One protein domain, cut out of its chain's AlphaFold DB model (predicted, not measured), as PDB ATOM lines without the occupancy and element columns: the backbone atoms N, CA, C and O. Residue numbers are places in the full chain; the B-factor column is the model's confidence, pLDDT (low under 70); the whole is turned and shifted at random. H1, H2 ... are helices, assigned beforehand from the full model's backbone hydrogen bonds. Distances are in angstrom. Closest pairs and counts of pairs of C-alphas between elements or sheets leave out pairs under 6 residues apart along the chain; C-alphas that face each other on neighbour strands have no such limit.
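AT A GLANCE: This is residues 317 to 383 of the 384 residues of the protein "Hypothetical protein" of Adineta ricciae (UniProt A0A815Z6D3). Three helices make a loose, open frame of three sides: H2 is the crosspiece, H1 meets one end of it at a corner, and H3, the longest helix, sets off near H2 after the loop of residues 351 to 359. H1 and H3 are the two arms, on the same side of H2 but apart from each other, and residues 317 to 323 fold back beside H1. The printed part has 67 residues, with three named helices in the order H1, H2, H3, and no named strand; the class is all helix. The whole is loose, with a radius of gyration of the C-alphas of 14.1 A, and the C-alphas span 38 by 28 by 16 A.

IN THESE COORDINATES: The printed part begins with residues 317 to 323, which belong to no named element. H1, residues 324 to 335, begins with C-alpha 324 at (-22.700, -53.630, -17.967) and is 16.5 A long from first to last C-alpha. H2, residues 337 to 350, begins with C-alpha 337 at (-43.558, -59.173, -13.456) and is 19.9 A long. H3, residues 360 to 381, is 31.1 A long and ends with C-alpha 381 at (-22.906, -41.161, -38.065).

HOW THE PARTS SIT: H1 and H2 only just touch, with 3 pairs of C-alphas within 8 A, and they touch only at the corner by their link. H1 touches H2 with residues 333 to 334 alone, and H2 touches H1 with residues 339 to 340 alone; the closest C-alphas of the two helices, those of Leu 334 and Arg 340, are 5.2 A apart. Their lines are about perpendicular, at 90 degrees. H2 and H3 are close but not clearly touching: their closest C-alphas, those of Leu 343 and Tyr 362, are 7.9 A apart. Their lines are also about perpendicular, at 84 degrees. H1 and H3 are apart. In H1 every O i to N i+4 pair is within hydrogen-bond range; in H2 it is 9 of 10 pairs and in H3 17 of 18.

THE WHOLE: The two C-alphas farthest apart, those of Pro 338 and Asp 383, are 40.6 A apart. The printed part has no cut. The link from H1 to H2 is tight, with 1 residue, and the link from H2 to H3 is short, with 9. Residues 335 to 342, of which 337 to 342 belong to H2, stand free, as do residues 351 to 358 and residues 377 to 383, of which 377 to 381 belong to H3. The mean pLDDT of the printed part is 72.0; residues 347 to 364, residue 371 and residues 374 to 383 are under 70.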
ATOM      1  N   LEU A 317     -29.072 -56.636 -23.148       86.12
ATOM      2  CA  LEU A 317     -28.879 -55.236 -23.522       86.12
ATOM      3  C   LEU A 317     -27.445 -54.975 -24.019       86.12
ATOM      4  O   LEU A 317     -26.469 -55.387 -23.385       86.12
ATOM      5  N   LYS A 318     -27.322 -54.243 -25.135       88.38
ATOM      6  CA  LYS A 318     -26.037 -53.840 -25.728       88.38
ATOM      7  C   LYS A 318     -25.224 -53.028 -24.714       88.38
ATOM      8  O   LYS A 318     -25.688 -52.003 -24.226       88.38
ATOM      9  N   ASN A 319     -24.017 -53.486 -24.391       90.19
ATOM     10  CA  ASN A 319     -23.071 -52.748 -23.550       90.19
ATOM     11  C   ASN A 319     -22.385 -51.666 -24.403       90.19
ATOM     12  O   ASN A 319     -21.826 -51.991 -25.451       90.19
ATOM     13  N   ILE A 320     -22.422 -50.404 -23.967       90.44
ATOM     14  CA  ILE A 320     -21.841 -49.250 -24.686       90.44
ATOM     15  C   ILE A 320     -20.590 -48.731 -23.945       90.44
ATOM     16  O   ILE A 320     -20.274 -47.547 -23.947       90.44
ATOM     17  N   GLY A 321     -19.861 -49.640 -23.289       81.81
ATOM     18  CA  GLY A 321     -18.704 -49.326 -22.446       81.81
ATOM     19  C   GLY A 321     -19.138 -48.929 -21.035       81.81
ATOM     20  O   GLY A 321     -20.102 -48.189 -20.866       81.81
ATOM     21  N   ALA A 322     -18.467 -49.485 -20.018       88.81
ATOM     22  CA  ALA A 322     -18.734 -49.306 -18.578       88.81
ATOM     23  C   ALA A 322     -20.189 -49.534 -18.086       88.81
ATOM     24  O   ALA A 322     -20.444 -49.475 -16.889       88.81
ATOM     25  N   THR A 323     -21.142 -49.849 -18.965       90.62
ATOM     26  CA  THR A 323     -22.596 -49.850 -18.713       90.62
ATOM     27  C   THR A 323     -23.159 -51.237 -18.396       90.62
ATOM     28  O   THR A 323     -24.357 -51.386 -18.162       90.62
ATOM     29  N   CYS A 324     -22.305 -52.262 -18.313       90.38
ATOM     30  CA  CYS A 324     -22.700 -53.630 -17.967       90.38
ATOM     31  C   CYS A 324     -23.465 -53.731 -16.635       90.38
ATOM     32  O   CYS A 324     -24.420 -54.500 -16.563       90.38
ATOM     33  N   TYR A 325     -23.113 -52.938 -15.615       89.62
ATOM     34  CA  TYR A 325     -23.824 -52.949 -14.330       89.62
ATOM     35  C   TYR A 325     -25.277 -52.457 -14.472       89.62
ATOM     36  O   TYR A 325     -26.193 -53.130 -14.003       89.62
ATOM     37  N   MET A 326     -25.509 -51.362 -15.209       86.44
ATOM     38  CA  MET A 326     -26.863 -50.881 -15.529       86.44
ATOM     39  C   MET A 326     -27.628 -51.887 -16.387       86.44
ATOM     40  O   MET A 326     -28.794 -52.162 -16.115       86.44
ATOM     41  N   ASN A 327     -26.975 -52.498 -17.379       86.81
ATOM     42  CA  ASN A 327     -27.609 -53.503 -18.230       86.81
ATOM     43  C   ASN A 327     -28.065 -54.735 -17.433       86.81
ATOM     44  O   ASN A 327     -29.105 -55.306 -17.762       86.81
ATOM     45  N   SER A 328     -27.335 -55.130 -16.386       88.19
ATOM     46  CA  SER A 328     -27.767 -56.173 -15.447       88.19
ATOM     47  C   SER A 328     -28.941 -55.711 -14.579       88.19
ATOM     48  O   SER A 328     -29.946 -56.413 -14.510       88.19
ATOM     49  N   ILE A 329     -28.869 -54.516 -13.977       88.88
ATOM     50  CA  ILE A 329     -29.946 -53.960 -13.134       88.88
ATOM     51  C   ILE A 329     -31.263 -53.847 -13.921       88.88
ATOM     52  O   ILE A 329     -32.300 -54.315 -13.454       88.88
ATOM     53  N   LEU A 330     -31.222 -53.307 -15.141       87.44
ATOM     54  CA  LEU A 330     -32.391 -53.183 -16.018       87.44
ATOM     55  C   LEU A 330     -32.978 -54.551 -16.399       87.44
ATOM     56  O   LEU A 330     -34.196 -54.711 -16.408       87.44
ATOM     57  N   GLN A 331     -32.140 -55.560 -16.666       87.12
ATOM     58  CA  GLN A 331     -32.613 -56.924 -16.936       87.12
ATOM     59  C   GLN A 331     -33.213 -57.597 -15.692       87.12
ATOM     60  O   GLN A 331     -34.187 -58.336 -15.823       87.12
ATOM     61  N   CYS A 332     -32.699 -57.327 -14.489       90.06
ATOM     62  CA  CYS A 332     -33.310 -57.792 -13.243       90.06
ATOM     63  C   CYS A 332     -34.681 -57.139 -13.010       90.06
ATOM     64  O   CYS A 332     -35.655 -57.847 -12.775       90.06
ATOM     65  N   LEU A 333     -34.787 -55.813 -13.152       85.19
ATOM     66  CA  LEU A 333     -36.047 -55.083 -12.964       85.19
ATOM     67  C   LEU A 333     -37.119 -55.488 -13.992       85.19
ATOM     68  O   LEU A 333     -38.254 -55.762 -13.618       85.19
ATOM     69  N   LEU A 334     -36.766 -55.626 -15.275       84.81
ATOM     70  CA  LEU A 334     -37.703 -56.067 -16.324       84.81
ATOM     71  C   LEU A 334     -38.109 -57.554 -16.210       84.81
ATOM     72  O   LEU A 334     -39.106 -57.975 -16.808       84.81
ATOM     73  N   ASN A 335     -37.367 -58.357 -15.438       86.88
ATOM     74  CA  ASN A 335     -37.753 -59.725 -15.087       86.88
ATOM     75  C   ASN A 335     -38.810 -59.790 -13.970       86.88
ATOM     76  O   ASN A 335     -39.473 -60.820 -13.856       86.88
ATOM     77  N   ILE A 336     -38.987 -58.727 -13.177       88.38
ATOM     78  CA  ILE A 336     -40.000 -58.652 -12.118       88.38
ATOM     79  C   ILE A 336     -41.350 -58.316 -12.762       88.38
ATOM     80  O   ILE A 336     -41.555 -57.218 -13.276       88.38
ATOM     81  N   ASP A 337     -42.275 -59.277 -12.750       85.19
ATOM     82  CA  ASP A 337     -43.558 -59.173 -13.456       85.19
ATOM     83  C   ASP A 337     -44.419 -57.944 -13.091       85.19
ATOM     84  O   ASP A 337     -44.857 -57.292 -14.041       85.19
ATOM     85  N   PRO A 338     -44.640 -57.560 -11.810       84.38
ATOM     86  CA  PRO A 338     -45.393 -56.340 -11.492       84.38
ATOM     87  C   PRO A 338     -44.689 -55.077 -12.003       84.38
ATOM     88  O   PRO A 338     -45.283 -54.337 -12.776       84.38
ATOM     89  N   PHE A 339     -43.392 -54.896 -11.720       80.88
ATOM     90  CA  PHE A 339     -42.632 -53.735 -12.206       80.88
ATOM     91  C   PHE A 339     -42.659 -53.614 -13.739       80.88
ATOM     92  O   PHE A 339     -42.799 -52.516 -14.275       80.88
ATOM     93  N   ARG A 340     -42.570 -54.739 -14.466       84.06
ATOM     94  CA  ARG A 340     -42.728 -54.738 -15.927       84.06
ATOM     95  C   ARG A 340     -44.154 -54.374 -16.347       84.06
ATOM     96  O   ARG A 340     -44.305 -53.673 -17.341       84.06
ATOM     97  N   TYR A 341     -45.180 -54.862 -15.653       81.38
ATOM     98  CA  TYR A 341     -46.575 -54.560 -15.977       81.38
ATOM     99  C   TYR A 341     -46.887 -53.075 -15.761       81.38
ATOM    100  O   TYR A 341     -47.352 -52.422 -16.693       81.38
ATOM    101  N   ASP A 342     -46.525 -52.529 -14.602       82.62
ATOM    102  CA  ASP A 342     -46.748 -51.128 -14.235       82.62
ATOM    103  C   ASP A 342     -46.020 -50.193 -15.213       82.62
ATOM    104  O   ASP A 342     -46.641 -49.345 -15.850       82.62
ATOM    105  N   LEU A 343     -44.727 -50.444 -15.470       82.12
ATOM    106  CA  LEU A 343     -43.941 -49.703 -16.464       82.12
ATOM    107  C   LEU A 343     -44.580 -49.733 -17.863       82.12
ATOM    108  O   LEU A 343     -44.422 -48.787 -18.632       82.12
ATOM    109  N   MET A 344     -45.279 -50.806 -18.229       78.38
ATOM    110  CA  MET A 344     -45.912 -50.932 -19.539       78.38
ATOM    111  C   MET A 344     -47.295 -50.283 -19.622       78.38
ATOM    112  O   MET A 344     -47.596 -49.653 -20.637       78.38
ATOM    113  N   VAL A 345     -48.121 -50.416 -18.583       78.94
ATOM    114  CA  VAL A 345     -49.455 -49.804 -18.530       78.94
ATOM    115  C   VAL A 345     -49.329 -48.293 -18.386       78.94
ATOM    116  O   VAL A 345     -49.856 -47.571 -19.230       78.94
ATOM    117  N   THR A 346     -48.552 -47.805 -17.414       74.94
ATOM    118  CA  THR A 346     -48.403 -46.364 -17.175       74.94
ATOM    119  C   THR A 346     -47.850 -45.652 -18.411       74.94
ATOM    120  O   THR A 346     -48.408 -44.645 -18.834       74.94
ATOM    121  N   ASN A 347     -46.834 -46.202 -19.093       66.06
ATOM    122  CA  ASN A 347     -46.340 -45.599 -20.340       66.06
ATOM    123  C   ASN A 347     -47.381 -45.587 -21.475       66.06
ATOM    124  O   ASN A 347     -47.341 -44.680 -22.303       66.06
ATOM    125  N   SER A 348     -48.319 -46.541 -21.528       67.50
ATOM    126  CA  SER A 348     -49.374 -46.526 -22.553       67.50
ATOM    127  C   SER A 348     -50.345 -45.349 -22.391       67.50
ATOM    128  O   SER A 348     -50.817 -44.822 -23.395       67.50
ATOM    129  N   GLU A 349     -50.561 -44.884 -21.156       63.56
ATOM    130  CA  GLU A 349     -51.383 -43.710 -20.845       63.56
ATOM    131  C   GLU A 349     -50.575 -42.405 -20.951       63.56
ATOM    132  O   GLU A 349     -51.038 -41.441 -21.567       63.56
ATOM    133  N   LEU A 350     -49.334 -42.377 -20.440       57.53
ATOM    134  CA  LEU A 350     -48.462 -41.192 -20.490       57.53
ATOM    135  C   LEU A 350     -48.105 -40.775 -21.926       57.53
ATOM    136  O   LEU A 350     -48.047 -39.582 -22.204       57.53
ATOM    137  N   ILE A 351     -47.948 -41.722 -22.861       51.47
ATOM    138  CA  ILE A 351     -47.735 -41.423 -24.294       51.47
ATOM    139  C   ILE A 351     -48.953 -40.712 -24.927       51.47
ATOM    140  O   ILE A 351     -48.818 -40.070 -25.968       51.47
ATOM    141  N   THR A 352     -50.132 -40.783 -24.298       51.22
ATOM    142  CA  THR A 352     -51.366 -40.112 -24.746       51.22
ATOM    143  C   THR A 352     -51.781 -38.890 -23.915       51.22
ATOM    144  O   THR A 352     -52.721 -38.201 -24.309       51.22
ATOM    145  N   SER A 353     -51.102 -38.584 -22.802       45.75
ATOM    146  CA  SER A 353     -51.436 -37.439 -21.936       45.75
ATOM    147  C   SER A 353     -50.574 -36.205 -22.250       45.75
ATOM    148  O   SER A 353     -49.349 -36.292 -22.170       45.75
ATOM    149  N   PRO A 354     -51.167 -35.026 -22.529       46.53
ATOM    150  CA  PRO A 354     -50.425 -33.775 -22.713       46.53
ATOM    151  C   PRO A 354     -50.058 -33.064 -21.394       46.53
ATOM    152  O   PRO A 354     -49.510 -31.965 -21.436       46.53
ATOM    153  N   LEU A 355     -50.379 -33.645 -20.231       48.69
ATOM    154  CA  LEU A 355     -50.087 -33.100 -18.898       48.69
ATOM    155  C   LEU A 355     -49.209 -34.097 -18.128       48.69
ATOM    156  O   LEU A 355     -49.613 -35.245 -17.925       48.69
ATOM    157  N   LEU A 356     -47.990 -33.670 -17.771       51.38
ATOM    158  CA  LEU A 356     -46.888 -34.568 -17.400       51.38
ATOM    159  C   LEU A 356     -45.875 -33.913 -16.434       51.38
ATOM    160  O   LEU A 356     -44.687 -33.834 -16.740       51.38
ATOM    161  N   GLU A 357     -46.326 -33.432 -15.273       45.44
ATOM    162  CA  GLU A 357     -45.439 -32.762 -14.297       45.44
ATOM    163  C   GLU A 357     -44.977 -33.697 -13.152       45.44
ATOM    164  O   GLU A 357     -43.789 -33.725 -12.831       45.44
ATOM    165  N   ASP A 358     -45.853 -34.552 -12.607       46.19
ATOM    166  CA  ASP A 358     -45.557 -35.306 -11.368       46.19
ATOM    167  C   ASP A 358     -44.806 -36.647 -11.545       46.19
ATOM    168  O   ASP A 358     -44.226 -37.173 -10.595       46.19
ATOM    169  N   ASN A 359     -44.774 -37.235 -12.746       51.50
ATOM    170  CA  ASN A 359     -44.218 -38.585 -12.974       51.50
ATOM    171  C   ASN A 359     -42.694 -38.600 -13.225       51.50
ATOM    172  O   ASN A 359     -42.186 -39.305 -14.103       51.50
ATOM    173  N   THR A 360     -41.933 -37.827 -12.443       47.78
ATOM    174  CA  THR A 360     -40.518 -37.517 -12.719       47.78
ATOM    175  C   THR A 360     -39.610 -38.750 -12.770       47.78
ATOM    176  O   THR A 360     -38.696 -38.791 -13.585       47.78
ATOM    177  N   ILE A 361     -39.853 -39.791 -11.961       54.97
ATOM    178  CA  ILE A 361     -39.025 -41.018 -11.967       54.97
ATOM    179  C   ILE A 361     -39.194 -41.800 -13.277       54.97
ATOM    180  O   ILE A 361     -38.201 -42.216 -13.879       54.97
ATOM    181  N   TYR A 362     -40.430 -41.963 -13.760       57.72
ATOM    182  CA  TYR A 362     -40.687 -42.597 -15.055       57.72
ATOM    183  C   TYR A 362     -40.158 -41.740 -16.207       57.72
ATOM    184  O   TYR A 362     -39.554 -42.282 -17.132       57.72
ATOM    185  N   LEU A 363     -40.280 -40.411 -16.101       61.44
ATOM    186  CA  LEU A 363     -39.660 -39.475 -17.035       61.44
ATOM    187  C   LEU A 363     -38.131 -39.636 -17.062       61.44
ATOM    188  O   LEU A 363     -37.565 -39.710 -18.145       61.44
ATOM    189  N   TYR A 364     -37.454 -39.772 -15.916       65.31
ATOM    190  CA  TYR A 364     -36.006 -40.006 -15.870       65.31
ATOM    191  C   TYR A 364     -35.607 -41.350 -16.481       65.31
ATOM    192  O   TYR A 364     -34.654 -41.386 -17.255       65.31
ATOM    193  N   VAL A 365     -36.327 -42.443 -16.206       73.12
ATOM    194  CA  VAL A 365     -36.052 -43.749 -16.840       73.12
ATOM    195  C   VAL A 365     -36.257 -43.673 -18.359       73.12
ATOM    196  O   VAL A 365     -35.427 -44.174 -19.117       73.12
ATOM    197  N   PHE A 366     -37.316 -43.003 -18.816       73.81
ATOM    198  CA  PHE A 366     -37.627 -42.830 -20.236       73.81
ATOM    199  C   PHE A 366     -36.612 -41.922 -20.953       73.81
ATOM    200  O   PHE A 366     -36.070 -42.308 -21.988       73.81
ATOM    201  N   LEU A 367     -36.268 -40.770 -20.366       70.06
ATOM    202  CA  LEU A 367     -35.210 -39.874 -20.845       70.06
ATOM    203  C   LEU A 367     -33.847 -40.573 -20.877       70.06
ATOM    204  O   LEU A 367     -33.110 -40.409 -21.841       70.06
ATOM    205  N   PHE A 368     -33.512 -41.386 -19.873       75.19
ATOM    206  CA  PHE A 368     -32.252 -42.133 -19.835       75.19
ATOM    207  C   PHE A 368     -32.185 -43.197 -20.943       75.19
ATOM    208  O   PHE A 368     -31.154 -43.335 -21.601       75.19
ATOM    209  N   ILE A 369     -33.297 -43.886 -21.228       78.12
ATOM    210  CA  ILE A 369     -33.415 -44.799 -22.379       78.12
ATOM    211  C   ILE A 369     -33.273 -44.035 -23.708       78.12
ATOM    212  O   ILE A 369     -32.561 -44.501 -24.599       78.12
ATOM    213  N   ILE A 370     -33.889 -42.854 -23.839       74.12
ATOM    214  CA  ILE A 370     -33.764 -41.995 -25.030       74.12
ATOM    215  C   ILE A 370     -32.323 -41.500 -25.214       74.12
ATOM    216  O   ILE A 370     -31.803 -41.575 -26.323       74.12
ATOM    217  N   LEU A 371     -31.650 -41.054 -24.151       68.19
ATOM    218  CA  LEU A 371     -30.259 -40.589 -24.196       68.19
ATOM    219  C   LEU A 371     -29.290 -41.717 -24.586       68.19
ATOM    220  O   LEU A 371     -28.418 -41.509 -25.427       68.19
ATOM    221  N   ILE A 372     -29.484 -42.929 -24.051       70.94
ATOM    222  CA  ILE A 372     -28.733 -44.127 -24.468       70.94
ATOM    223  C   ILE A 372     -28.966 -44.431 -25.955       70.94
ATOM    224  O   ILE A 372     -28.020 -44.761 -26.672       70.94
ATOM    225  N   TYR A 373     -30.206 -44.303 -26.438       71.62
ATOM    226  CA  TYR A 373     -30.531 -44.516 -27.847       71.62
ATOM    227  C   TYR A 373     -29.884 -43.456 -28.756       71.62
ATOM    228  O   TYR A 373     -29.273 -43.817 -29.762       71.62
ATOM    229  N   HIS A 374     -29.949 -42.172 -28.382       64.56
ATOM    230  CA  HIS A 374     -29.368 -41.070 -29.156       64.56
ATOM    231  C   HIS A 374     -27.842 -41.208 -29.278       64.56
ATOM    232  O   HIS A 374     -27.300 -41.137 -30.385       64.56
ATOM    233  N   ALA A 375     -27.162 -41.534 -28.173       65.25
ATOM    234  CA  ALA A 375     -25.723 -41.789 -28.156       65.25
ATOM    235  C   ALA A 375     -25.312 -42.968 -29.067       65.25
ATOM    236  O   ALA A 375     -24.268 -42.911 -29.722       65.25
ATOM    237  N   ASP A 376     -26.139 -44.018 -29.173       61.16
ATOM    238  CA  ASP A 376     -25.893 -45.118 -30.117       61.16
ATOM    239  C   ASP A 376     -26.207 -44.743 -31.575       61.16
ATOM    240  O   ASP A 376     -25.730 -45.424 -32.484       61.16
ATOM    241  N   THR A 377     -27.005 -43.701 -31.839       66.00
ATOM    242  CA  THR A 377     -27.239 -43.190 -33.202       66.00
ATOM    243  C   THR A 377     -26.148 -42.233 -33.672       66.00
ATOM    244  O   THR A 377     -25.653 -42.407 -34.781       66.00
ATOM    245  N   GLU A 378     -25.699 -41.297 -32.833       69.31
ATOM    246  CA  GLU A 378     -24.649 -40.338 -33.206       69.31
ATOM    247  C   GLU A 378     -23.327 -41.042 -33.516       69.31
ATOM    248  O   GLU A 378     -22.721 -40.776 -34.553       69.31
ATOM    249  N   LYS A 379     -22.949 -42.046 -32.711       62.66
ATOM    250  CA  LYS A 379     -21.737 -42.840 -32.953       62.66
ATOM    251  C   LYS A 379     -21.732 -43.583 -34.299       62.66
ATOM    252  O   LYS A 379     -20.666 -43.846 -34.837       62.66
ATOM    253  N   LYS A 380     -22.898 -43.912 -34.871       61.09
ATOM    254  CA  LYS A 380     -22.981 -44.528 -36.214       61.09
ATOM    255  C   LYS A 380     -22.806 -43.520 -37.349       61.09
ATOM    256  O   LYS A 380     -22.483 -43.929 -38.457       61.09
ATOM    257  N   ASN A 381     -23.027 -42.234 -37.081       60.75
ATOM    258  CA  ASN A 381     -22.906 -41.161 -38.065       60.75
ATOM    259  C   ASN A 381     -21.499 -40.534 -38.081       60.75
ATOM    260  O   ASN A 381     -21.192 -39.792 -39.005       60.75
ATOM    261  N   THR A 382     -20.659 -40.818 -37.078       58.28
ATOM    262  CA  THR A 382     -19.244 -40.395 -37.020       58.28
ATOM    263  C   THR A 382     -18.262 -41.411 -37.609       58.28
ATOM    264  O   THR A 382     -17.090 -41.088 -37.762       58.28
ATOM    265  N   ASP A 383     -18.728 -42.623 -37.924       50.50
ATOM    266  CA  ASP A 383     -17.938 -43.706 -38.534       50.50
ATOM    267  C   ASP A 383     -18.169 -43.780 -40.074       50.50
ATOM    268  O   ASP A 383     -18.069 -44.857 -40.669       50.50
TER     269      ASP A 383